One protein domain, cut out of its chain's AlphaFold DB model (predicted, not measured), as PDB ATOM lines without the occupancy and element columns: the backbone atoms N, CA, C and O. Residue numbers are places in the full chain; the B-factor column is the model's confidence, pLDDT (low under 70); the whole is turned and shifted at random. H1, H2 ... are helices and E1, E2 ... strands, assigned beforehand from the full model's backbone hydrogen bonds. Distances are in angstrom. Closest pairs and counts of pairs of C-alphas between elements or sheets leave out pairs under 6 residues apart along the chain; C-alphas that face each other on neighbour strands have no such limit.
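AT A GLANCE: This is residues 573 to 656 of the 867 residues of an uncharacterized protein of Strongyloides papillosus (UniProt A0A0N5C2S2). A small two-stranded hairpin, E1 and E2, is joined to a helical body built along one long helix, H4, with E2 near H4's residues 634 to 642. The short helices H1 and H2 pack on H4, H1 crossing it; H3 packs on H1, side by side with it and running the opposite way, while residues 648 to 656 of H4 stick out free. The printed part has 84 residues, with two named strands and four named helices in the order E1 E2 H1 H2 H3 H4; the sheet's order is E1 - E2, antiparallel, and the class is mostly helix. The whole is compact, with a radius of gyration of the C-alphas of 13.2 A, and spans 35 by 29 by 24 A.

IN THESE COORDINATES: E1 is residues 573 to 576, beginning at C-alpha 573 (304.478, 248.932, 229.361). E2 is residues 580 to 584, 13.0 A long. H4, residues 632 to 656, measures 35.7 A from C-alpha 632 (318.269, 249.674, 233.413) to C-alpha 656 (308.421, 277.705, 213.572). H1 is residues 587 to 595, 12.3 A; H3 is residues 614 to 622, 12.1 A; H2 is residues 601 to 606, 8.9 A.

HOW THE PARTS SIT: E1 and E2 form an antiparallel hairpin at 147 degrees, with N 574 and O 582 2.8 A apart and N 576 and O 580 2.9 A apart, both within hydrogen-bond range. The closest C-alphas of E2 and H4 are those of Trp 583 and Thr 638, 6.7 A apart. H1 touches H4, about perpendicular at 76 degrees, closest at the C-alphas of Val 594 and Trp 643, 6.4 A; H4 touches H1 with residues 639 to 646 alone. H2 touches H4 at a steep tilt of 45 degrees, opposite ways, closest at the C-alphas of Ile 604 and Tyr 640, 6.6 A; here H4 uses residues 640 to 644 alone. H3 touches H1 at a shallow tilt of 23 degrees, opposite ways, closest at the C-alphas of Ala 589 and Cys 621, 4.9 A. H3 and H4 are close but not clearly touching, with the C-alphas of Ile 618 and Phe 635 closest at 7.5 A. E1 is apart from H4, and H2 is apart from H3. Every O i to N i+4 pair is within hydrogen-bond range in H1, H3 and H4; in H2, 1 of 2 is.

THE WHOLE: The two C-alphas farthest apart, those of Arg 579 and Ser 656, are 38.2 A apart. The printed part has no cut and no long link. The mean pLDDT of the printed part is 72.5, and it is under 70 at residues 575 to 582, 600 to 611, 630, 648 and 650 to 656.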
ATOM      1  N   ILE A 573     303.438 249.742 230.003       70.06
ATOM      2  CA  ILE A 573     304.478 248.932 229.361       70.06
ATOM      3  C   ILE A 573     303.875 248.163 228.183       70.06
ATOM      4  O   ILE A 573     303.118 247.211 228.350       70.06
ATOM      5  N   GLU A 574     304.267 248.548 226.973       72.81
ATOM      6  CA  GLU A 574     303.857 247.938 225.713       72.81
ATOM      7  C   GLU A 574     304.905 246.906 225.251       72.81
ATOM      8  O   GLU A 574     306.088 247.227 225.100       72.81
ATOM      9  N   ILE A 575     304.494 245.662 224.981       69.62
ATOM     10  CA  ILE A 575     305.385 244.606 224.466       69.62
ATOM     11  C   ILE A 575     305.098 244.371 222.980       69.62
ATOM     12  O   ILE A 575     304.126 243.714 222.610       69.62
ATOM     13  N   LYS A 576     305.972 244.876 222.103       63.91
ATOM     14  CA  LYS A 576     305.832 244.713 220.646       63.91
ATOM     15  C   LYS A 576     306.290 243.336 220.181       63.91
ATOM     16  O   LYS A 576     307.123 242.685 220.822       63.91
ATOM     17  N   LYS A 577     305.766 242.915 219.018       49.22
ATOM     18  CA  LYS A 577     306.197 241.702 218.302       49.22
ATOM     19  C   LYS A 577     307.736 241.652 218.263       49.22
ATOM     20  O   LYS A 577     308.382 242.678 218.060       49.22
ATOM     21  N   ASN A 578     308.295 240.465 218.508       47.47
ATOM     22  CA  ASN A 578     309.708 240.208 218.852       47.47
ATOM     23  C   ASN A 578     310.113 240.560 220.307       47.47
ATOM     24  O   ASN A 578     311.270 240.892 220.558       47.47
ATOM     25  N   ARG A 579     309.182 240.448 221.275       56.69
ATOM     26  CA  ARG A 579     309.405 240.649 222.733       56.69
ATOM     27  C   ARG A 579     310.047 242.004 223.086       56.69
ATOM     28  O   ARG A 579     310.823 242.116 224.035       56.69
ATOM     29  N   PHE A 580     309.752 243.040 222.308       58.44
ATOM     30  CA  PHE A 580     310.392 244.343 222.442       58.44
ATOM     31  C   PHE A 580     309.583 245.221 223.401       58.44
ATOM     32  O   PHE A 580     308.527 245.735 223.042       58.44
ATOM     33  N   VAL A 581     310.093 245.383 224.619       67.31
ATOM     34  CA  VAL A 581     309.445 246.145 225.694       67.31
ATOM     35  C   VAL A 581     309.682 247.651 225.522       67.31
ATOM     36  O   VAL A 581     310.827 248.088 225.375       67.31
ATOM     37  N   ILE A 582     308.608 248.440 225.567       68.88
ATOM     38  CA  ILE A 582     308.606 249.908 225.583       68.88
ATOM     39  C   ILE A 582     307.806 250.365 226.799       68.88
ATOM     40  O   ILE A 582     306.653 249.988 226.947       68.88
ATOM     41  N   TRP A 583     308.404 251.199 227.645       78.31
ATOM     42  CA  TRP A 583     307.668 251.957 228.656       78.31
ATOM     43  C   TRP A 583     307.309 253.332 228.101       78.31
ATOM     44  O   TRP A 583     308.173 254.002 227.518       78.31
ATOM     45  N   HIS A 584     306.054 253.720 228.297       78.56
ATOM     46  CA  HIS A 584     305.519 255.055 228.062       78.56
ATOM     47  C   HIS A 584     305.259 255.680 229.446       78.56
ATOM     48  O   HIS A 584     304.376 255.191 230.148       78.56
ATOM     49  N   PRO A 585     306.053 256.677 229.880       79.56
ATOM     50  CA  PRO A 585     305.977 257.209 231.242       79.56
ATOM     51  C   PRO A 585     304.732 258.057 231.496       79.56
ATOM     52  O   PRO A 585     304.259 258.743 230.583       79.56
ATOM     53  N   THR A 586     304.304 258.132 232.763       78.06
ATOM     54  CA  THR A 586     303.399 259.201 233.223       78.06
ATOM     55  C   THR A 586     303.973 260.580 232.887       78.06
ATOM     56  O   THR A 586     305.189 260.778 232.772       78.06
ATOM     57  N   LYS A 587     303.096 261.582 232.789       77.44
ATOM     58  CA  LYS A 587     303.478 262.988 232.578       77.44
ATOM     59  C   LYS A 587     304.516 263.473 233.604       77.44
ATOM     60  O   LYS A 587     305.518 264.070 233.222       77.44
ATOM     61  N   LEU A 588     304.328 263.132 234.881       78.31
ATOM     62  CA  LEU A 588     305.226 263.515 235.977       78.31
ATOM     63  C   LEU A 588     306.621 262.877 235.847       78.31
ATOM     64  O   LEU A 588     307.633 263.568 236.001       78.31
ATOM     65  N   ALA A 589     306.697 261.590 235.493       79.81
ATOM     66  CA  ALA A 589     307.972 260.929 235.212       79.81
ATOM     67  C   ALA A 589     308.639 261.489 233.937       79.81
ATOM     68  O   ALA A 589     309.852 261.716 233.927       79.81
ATOM     69  N   ARG A 590     307.866 261.800 232.882       81.94
ATOM     70  CA  ARG A 590     308.374 262.459 231.661       81.94
ATOM     71  C   ARG A 590     308.981 263.831 231.971       81.94
ATOM     72  O   ARG A 590     310.062 264.127 231.464       81.94
ATOM     73  N   ASP A 591     308.356 264.628 232.832       82.75
ATOM     74  CA  ASP A 591     308.851 265.956 233.213       82.75
ATOM     75  C   ASP A 591     310.165 265.889 234.014       82.75
ATOM     76  O   ASP A 591     311.066 266.701 233.785       82.75
ATOM     77  N   ILE A 592     310.333 264.905 234.910       84.69
ATOM     78  CA  ILE A 592     311.631 264.651 235.568       84.69
ATOM     79  C   ILE A 592     312.690 264.211 234.550       84.69
ATOM     80  O   ILE A 592     313.824 264.696 234.601       84.69
ATOM     81  N   ILE A 593     312.336 263.348 233.596       85.62
ATOM     82  CA  ILE A 593     313.245 262.931 232.520       85.62
ATOM     83  C   ILE A 593     313.699 264.145 231.696       85.62
ATOM     84  O   ILE A 593     314.902 264.325 231.506       85.62
ATOM     85  N   VAL A 594     312.781 265.010 231.258       85.25
ATOM     86  CA  VAL A 594     313.089 266.220 230.468       85.25
ATOM     87  C   VAL A 594     313.956 267.213 231.251       85.25
ATOM     88  O   VAL A 594     314.933 267.726 230.705       85.25
ATOM     89  N   LYS A 595     313.697 267.426 232.548       84.06
ATOM     90  CA  LYS A 595     314.543 268.277 233.416       84.06
ATOM     91  C   LYS A 595     315.992 267.786 233.543       84.06
ATOM     92  O   LYS A 595     316.868 268.580 233.868       84.06
ATOM     93  N   ASN A 596     316.254 266.506 233.269       79.88
ATOM     94  CA  ASN A 596     317.583 265.891 233.330       79.88
ATOM     95  C   ASN A 596     318.296 265.797 231.961       79.88
ATOM     96  O   ASN A 596     319.287 265.076 231.846       79.88
ATOM     97  N   ILE A 597     317.840 266.517 230.925       81.12
ATOM     98  CA  ILE A 597     318.544 266.611 229.632       81.12
ATOM     99  C   ILE A 597     319.972 267.178 229.826       81.12
ATOM    100  O   ILE A 597     320.129 268.288 230.343       81.12
ATOM    101  N   PRO A 598     321.032 266.472 229.379       73.62
ATOM    102  CA  PRO A 598     322.394 267.007 229.358       73.62
ATOM    103  C   PRO A 598     322.522 268.310 228.562       73.62
ATOM    104  O   PRO A 598     322.027 268.414 227.441       73.62
ATOM    105  N   LYS A 599     323.302 269.270 229.080       71.69
ATOM    106  CA  LYS A 599     323.618 270.523 228.361       71.69
ATOM    107  C   LYS A 599     324.325 270.293 227.018       71.69
ATOM    108  O   LYS A 599     324.208 271.133 226.131       71.69
ATOM    109  N   ASN A 600     325.061 269.187 226.869       69.75
ATOM    110  CA  ASN A 600     325.708 268.826 225.612       69.75
ATOM    111  C   ASN A 600     324.854 267.838 224.801       69.75
ATOM    112  O   ASN A 600     324.724 266.662 225.141       69.75
ATOM    113  N   VAL A 601     324.304 268.326 223.689       65.94
ATOM    114  CA  VAL A 601     323.379 267.579 222.829       65.94
ATOM    115  C   VAL A 601     324.074 266.454 222.043       65.94
ATOM    116  O   VAL A 601     323.426 265.452 221.729       65.94
ATOM    117  N   SER A 602     325.385 266.539 221.766       61.78
ATOM    118  CA  SER A 602     326.105 265.465 221.050       61.78
ATOM    119  C   SER A 602     326.058 264.133 221.792       61.78
ATOM    120  O   SER A 602     325.924 263.072 221.180       61.78
ATOM    121  N   ASP A 603     326.133 264.188 223.119       65.44
ATOM    122  CA  ASP A 603     326.329 263.006 223.958       65.44
ATOM    123  C   ASP A 603     325.035 262.198 224.094       65.44
ATOM    124  O   ASP A 603     325.066 260.984 224.303       65.44
ATOM    125  N   ILE A 604     323.895 262.862 223.891       66.38
ATOM    126  CA  ILE A 604     322.556 262.274 223.836       66.38
ATOM    127  C   ILE A 604     322.410 261.426 222.568       66.38
ATOM    128  O   ILE A 604     322.081 260.241 222.657       66.38
ATOM    129  N   TYR A 605     322.725 261.990 221.396       61.38
ATOM    130  CA  TYR A 605     322.672 261.263 220.120       61.38
ATOM    131  C   TYR A 605     323.679 260.103 220.069       61.38
ATOM    132  O   TYR A 605     323.328 258.999 219.647       61.38
ATOM    133  N   ASN A 606     324.900 260.323 220.568       61.66
ATOM    134  CA  ASN A 606     325.951 259.302 220.637       61.66
ATOM    135  C   ASN A 606     325.746 258.287 221.782       61.66
ATOM    136  O   ASN A 606     326.405 257.249 221.810       61.66
ATOM    137  N   LYS A 607     324.825 258.558 222.719       63.31
ATOM    138  CA  LYS A 607     324.549 257.778 223.949       63.31
ATOM    139  C   LYS A 607     325.748 257.659 224.902       63.31
ATOM    140  O   LYS A 607     325.778 256.781 225.776       63.31
ATOM    141  N   THR A 608     326.697 258.582 224.767       64.94
ATOM    142  CA  THR A 608     327.944 258.718 225.534       64.94
ATOM    143  C   THR A 608     327.776 259.530 226.821       64.94
ATOM    144  O   THR A 608     328.769 259.863 227.459       64.94
ATOM    145  N   VAL A 609     326.542 259.826 227.252       66.81
ATOM    146  CA  VAL A 609     326.283 260.513 228.528       66.81
ATOM    147  C   VAL A 609     326.769 259.660 229.706       66.81
ATOM    148  O   VAL A 609     326.146 258.650 230.059       66.81
ATOM    149  N   ILE A 610     327.880 260.099 230.302       58.53
ATOM    150  CA  ILE A 610     328.534 259.506 231.479       58.53
ATOM    151  C   ILE A 610     328.084 260.212 232.770       58.53
ATOM    152  O   ILE A 610     327.802 259.550 233.764       58.53
ATOM    153  N   ASN A 611     327.927 261.539 232.746       64.69
ATOM    154  CA  ASN A 611     327.773 262.379 233.947       64.69
ATOM    155  C   ASN A 611     326.335 262.448 234.515       64.69
ATOM    156  O   ASN A 611     325.951 263.470 235.080       64.69
ATOM    157  N   ILE A 612     325.521 261.398 234.362       73.88
ATOM    158  CA  ILE A 612     324.164 261.333 234.936       73.88
ATOM    159  C   ILE A 612     324.071 260.204 235.960       73.88
ATOM    160  O   ILE A 612     324.422 259.058 235.680       73.88
ATOM    161  N   ASN A 613     323.542 260.523 237.145       80.56
ATOM    162  CA  ASN A 613     323.213 259.536 238.169       80.56
ATOM    163  C   ASN A 613     321.917 258.801 237.786       80.56
ATOM    164  O   ASN A 613     320.822 259.105 238.261       80.56
ATOM    165  N   TRP A 614     322.062 257.823 236.891       80.19
ATOM    166  CA  TRP A 614     320.959 257.022 236.368       80.19
ATOM    167  C   TRP A 614     320.188 256.259 237.455       80.19
ATOM    168  O   TRP A 614     318.991 256.055 237.294       80.19
ATOM    169  N   GLN A 615     320.831 255.857 238.559       79.50
ATOM    170  CA  GLN A 615     320.153 255.172 239.668       79.50
ATOM    171  C   GLN A 615     319.189 256.112 240.405       79.50
ATOM    172  O   GLN A 615     318.043 255.743 240.650       79.50
ATOM    173  N   SER A 616     319.620 257.347 240.688       83.44
ATOM    174  CA  SER A 616     318.750 258.381 241.265       83.44
ATOM    175  C   SER A 616     317.598 258.744 240.322       83.44
ATOM    176  O   SER A 616     316.453 258.834 240.759       83.44
ATOM    177  N   LEU A 617     317.872 258.863 239.015       83.25
ATOM    178  CA  LEU A 617     316.848 259.160 238.009       83.25
ATOM    179  C   LEU A 617     315.805 258.033 237.877       83.25
ATOM    180  O   LEU A 617     314.617 258.328 237.776       83.25
ATOM    181  N   ILE A 618     316.221 256.760 237.934       84.12
ATOM    182  CA  ILE A 618     315.302 255.607 237.985       84.12
ATOM    183  C   ILE A 618     314.419 255.683 239.233       84.12
ATOM    184  O   ILE A 618     313.209 255.511 239.117       84.12
ATOM    185  N   ARG A 619     314.997 255.965 240.409       82.50
ATOM    186  CA  ARG A 619     314.240 256.014 241.669       82.50
ATOM    187  C   ARG A 619     313.182 257.122 241.655       82.50
ATOM    188  O   ARG A 619     312.028 256.840 241.938       82.50
ATOM    189  N   GLN A 620     313.554 258.331 241.225       83.81
ATOM    190  CA  GLN A 620     312.633 259.470 241.087       83.81
ATOM    191  C   GLN A 620     311.517 259.215 240.063       83.81
ATOM    192  O   GLN A 620     310.392 259.660 240.258       83.81
ATOM    193  N   CYS A 621     311.807 258.496 238.972       83.88
ATOM    194  CA  CYS A 621     310.761 258.086 238.036       83.88
ATOM    195  C   CYS A 621     309.835 257.041 238.666       83.88
ATOM    196  O   CYS A 621     308.626 257.166 238.540       83.88
ATOM    197  N   HIS A 622     310.375 256.056 239.390       82.38
ATOM    198  CA  HIS A 622     309.575 255.002 240.020       82.38
ATOM    199  C   HIS A 622     308.681 255.520 241.159       82.38
ATOM    200  O   HIS A 622     307.566 255.038 241.330       82.38
ATOM    201  N   GLU A 623     309.133 256.553 241.874       82.25
ATOM    202  CA  GLU A 623     308.352 257.307 242.868       82.25
ATOM    203  C   GLU A 623     307.160 258.085 242.258       82.25
ATOM    204  O   GLU A 623     306.249 258.454 242.993       82.25
ATOM    205  N   LEU A 624     307.141 258.317 240.934       80.81
ATOM    206  CA  LEU A 624     306.090 259.056 240.201       80.81
ATOM    207  C   LEU A 624     305.385 258.232 239.101       80.81
ATOM    208  O   LEU A 624     304.468 258.719 238.435       80.81
ATOM    209  N   ASP A 625     305.844 257.004 238.874       81.38
ATOM    210  CA  ASP A 625     305.341 256.058 237.886       81.38
ATOM    211  C   ASP A 625     305.762 254.640 238.301       81.38
ATOM    212  O   ASP A 625     306.901 254.202 238.086       81.38
ATOM    213  N   ILE A 626     304.823 253.897 238.885       77.50
ATOM    214  CA  ILE A 626     305.045 252.529 239.369       77.50
ATOM    215  C   ILE A 626     305.412 251.579 238.207       77.50
ATOM    216  O   ILE A 626     306.127 250.601 238.425       77.50
ATOM    217  N   ALA A 627     305.041 251.897 236.961       78.56
ATOM    218  CA  ALA A 627     305.422 251.139 235.768       78.56
ATOM    219  C   ALA A 627     306.846 251.451 235.251       78.56
ATOM    220  O   ALA A 627     307.270 250.887 234.239       78.56
ATOM    221  N   THR A 628     307.621 252.299 235.941       81.94
ATOM    222  CA  THR A 628     309.036 252.566 235.623       81.94
ATOM    223  C   THR A 628     309.859 251.264 235.544       81.94
ATOM    224  O   THR A 628     309.976 250.544 236.538       81.94
ATOM    225  N   PRO A 629     310.517 250.953 234.407       78.50
ATOM    226  CA  PRO A 629     311.280 249.719 234.256       78.50
ATOM    227  C   PRO A 629     312.501 249.641 235.177       78.50
ATOM    228  O   PRO A 629     313.523 250.286 234.942       78.50
ATOM    229  N   THR A 630     312.455 248.715 236.135       69.25
ATOM    230  CA  THR A 630     313.608 248.291 236.956       69.25
ATOM    231  C   THR A 630     314.801 247.817 236.112       69.25
ATOM    232  O   THR A 630     315.959 247.900 236.525       69.25
ATOM    233  N   THR A 631     314.547 247.351 234.886       76.81
ATOM    234  CA  THR A 631     315.588 246.952 233.934       76.81
ATOM    235  C   THR A 631     316.248 248.179 233.302       76.81
ATOM    236  O   THR A 631     315.784 248.712 232.291       76.81
ATOM    237  N   TYR A 632     317.408 248.560 233.846       77.00
ATOM    238  CA  TYR A 632     318.269 249.674 233.413       77.00
ATOM    239  C   TYR A 632     318.375 249.869 231.887       77.00
ATOM    240  O   TYR A 632     318.304 250.992 231.388       77.00
ATOM    241  N   ARG A 633     318.520 248.779 231.115       73.94
ATOM    242  CA  ARG A 633     318.649 248.822 229.644       73.94
ATOM    243  C   ARG A 633     317.376 249.304 228.936       73.94
ATOM    244  O   ARG A 633     317.488 249.924 227.880       73.94
ATOM    245  N   ILE A 634     316.197 249.014 229.487       74.69
ATOM    246  CA  ILE A 634     314.901 249.465 228.960       74.69
ATOM    247  C   ILE A 634     314.704 250.932 229.350       74.69
ATOM    248  O   ILE A 634     314.539 251.771 228.467       74.69
ATOM    249  N   PHE A 635     314.862 251.260 230.637       82.38
ATOM    250  CA  PHE A 635     314.759 252.631 231.146       82.38
ATOM    251  C   PHE A 635     315.669 253.612 230.391       82.38
ATOM    252  O   PHE A 635     315.190 254.560 229.769       82.38
ATOM    253  N   ARG A 636     316.984 253.338 230.335       80.69
ATOM    254  CA  ARG A 636     317.971 254.184 229.637       80.69
ATOM    255  C   ARG A 636     317.649 254.345 228.147       80.69
ATOM    256  O   ARG A 636     317.962 255.379 227.564       80.69
ATOM    257  N   ARG A 637     317.001 253.355 227.516       78.31
ATOM    258  CA  ARG A 637     316.554 253.437 226.117       78.31
ATOM    259  C   ARG A 637     315.355 254.372 225.946       78.31
ATOM    260  O   ARG A 637     315.381 255.177 225.018       78.31
ATOM    261  N   THR A 638     314.342 254.271 226.808       78.62
ATOM    262  CA  THR A 638     313.184 255.181 226.800       78.62
ATOM    263  C   THR A 638     313.618 256.616 227.099       78.62
ATOM    264  O   THR A 638     313.269 257.516 226.341       78.62
ATOM    265  N   VAL A 639     314.470 256.832 228.108       82.38
ATOM    266  CA  VAL A 639     315.003 258.163 228.452       82.38
ATOM    267  C   VAL A 639     315.718 258.823 227.269       82.38
ATOM    268  O   VAL A 639     315.379 259.946 226.906       82.38
ATOM    269  N   TYR A 640     316.631 258.115 226.588       79.25
ATOM    270  CA  TYR A 640     317.282 258.662 225.389       79.25
ATOM    271  C   TYR A 640     316.296 258.996 224.259       79.25
ATOM    272  O   TYR A 640     316.524 259.956 223.527       79.25
ATOM    273  N   LYS A 641     315.211 258.224 224.101       79.38
ATOM    274  CA  LYS A 641     314.170 258.503 223.098       79.38
ATOM    275  C   LYS A 641     313.410 259.792 223.437       79.38
ATOM    276  O   LYS A 641     313.248 260.627 222.557       79.38
ATOM    277  N   ILE A 642     313.035 259.984 224.702       81.38
ATOM    278  CA  ILE A 642     312.347 261.194 225.186       81.38
ATOM    279  C   ILE A 642     313.240 262.433 225.050       81.38
ATOM    280  O   ILE A 642     312.776 263.466 224.578       81.38
ATOM    281  N   TRP A 643     314.531 262.338 225.389       83.12
ATOM    282  CA  TRP A 643     315.471 263.450 225.200       83.12
ATOM    283  C   TRP A 643     315.626 263.848 223.729       83.12
ATOM    284  O   TRP A 643     315.644 265.036 223.424       83.12
ATOM    285  N   VAL A 644     315.697 262.879 222.808       76.31
ATOM    286  CA  VAL A 644     315.740 263.167 221.364       76.31
ATOM    287  C   VAL A 644     314.427 263.791 220.880       76.31
ATOM    288  O   VAL A 644     314.475 264.779 220.153       76.31
ATOM    289  N   GLU A 645     313.269 263.278 221.311       76.62
ATOM    290  CA  GLU A 645     311.955 263.855 220.985       76.62
ATOM    291  C   GLU A 645     311.823 265.311 221.439       76.62
ATOM    292  O   GLU A 645     311.397 266.156 220.654       76.62
ATOM    293  N   GLU A 646     312.207 265.622 222.678       78.19
ATOM    294  CA  GLU A 646     312.055 266.971 223.229       78.19
ATOM    295  C   GLU A 646     313.048 267.958 222.594       78.19
ATOM    296  O   GLU A 646     312.687 269.094 222.295       78.19
ATOM    297  N   ILE A 647     314.275 267.518 222.286       72.38
ATOM    298  CA  ILE A 647     315.253 268.324 221.536       72.38
ATOM    299  C   ILE A 647     314.764 268.578 220.105       72.38
ATOM    300  O   ILE A 647     314.858 269.701 219.611       72.38
ATOM    301  N   GLU A 648     314.194 267.574 219.434       68.69
ATOM    302  CA  GLU A 648     313.569 267.767 218.126       68.69
ATOM    303  C   GLU A 648     312.350 268.691 218.182       68.69
ATOM    304  O   GLU A 648     312.148 269.464 217.248       68.69
ATOM    305  N   LYS A 649     311.543 268.634 219.246       72.81
ATOM    306  CA  LYS A 649     310.399 269.527 219.456       72.81
ATOM    307  C   LYS A 649     310.855 270.973 219.669       72.81
ATOM    308  O   LYS A 649     310.421 271.840 218.922       72.81
ATOM    309  N   VAL A 650     311.795 271.225 220.582       64.00
ATOM    310  CA  VAL A 650     312.355 272.570 220.825       64.00
ATOM    311  C   VAL A 650     313.037 273.138 219.572       64.00
ATOM    312  O   VAL A 650     312.970 274.340 219.317       64.00
ATOM    313  N   ASN A 651     313.664 272.291 218.748       55.28
ATOM    314  CA  ASN A 651     314.200 272.716 217.454       55.28
ATOM    315  C   ASN A 651     313.088 273.029 216.435       55.28
ATOM    316  O   ASN A 651     313.178 274.052 215.765       55.28
ATOM    317  N   LYS A 652     312.011 272.232 216.359       49.97
ATOM    318  CA  LYS A 652     310.831 272.527 215.515       49.97
ATOM    319  C   LYS A 652     310.110 273.809 215.951       49.97
ATOM    320  O   LYS A 652     309.659 274.565 215.099       49.97
ATOM    321  N   GLU A 653     310.037 274.087 217.250       45.84
ATOM    322  CA  GLU A 653     309.473 275.333 217.787       45.84
ATOM    323  C   GLU A 653     310.346 276.547 217.420       45.84
ATOM    324  O   GLU A 653     309.819 277.562 216.960       45.84
ATOM    325  N   LYS A 654     311.680 276.429 217.490       44.47
ATOM    326  CA  LYS A 654     312.605 277.452 216.958       44.47
ATOM    327  C   LYS A 654     312.473 277.647 215.444       44.47
ATOM    328  O   LYS A 654     312.407 278.790 214.998       44.47
ATOM    329  N   ASP A 655     312.376 276.566 214.670       35.12
ATOM    330  CA  ASP A 655     312.127 276.625 213.222       35.12
ATOM    331  C   ASP A 655     310.770 277.288 212.916       35.12
ATOM    332  O   ASP A 655     310.650 278.015 211.933       35.12
ATOM    333  N   SER A 656     309.753 277.107 213.767       34.81
ATOM    334  CA  SER A 656     308.421 277.705 213.572       34.81
ATOM    335  C   SER A 656     308.399 279.236 213.700       34.81
ATOM    336  O   SER A 656     307.549 279.889 213.096       34.81
TER     337      SER A 656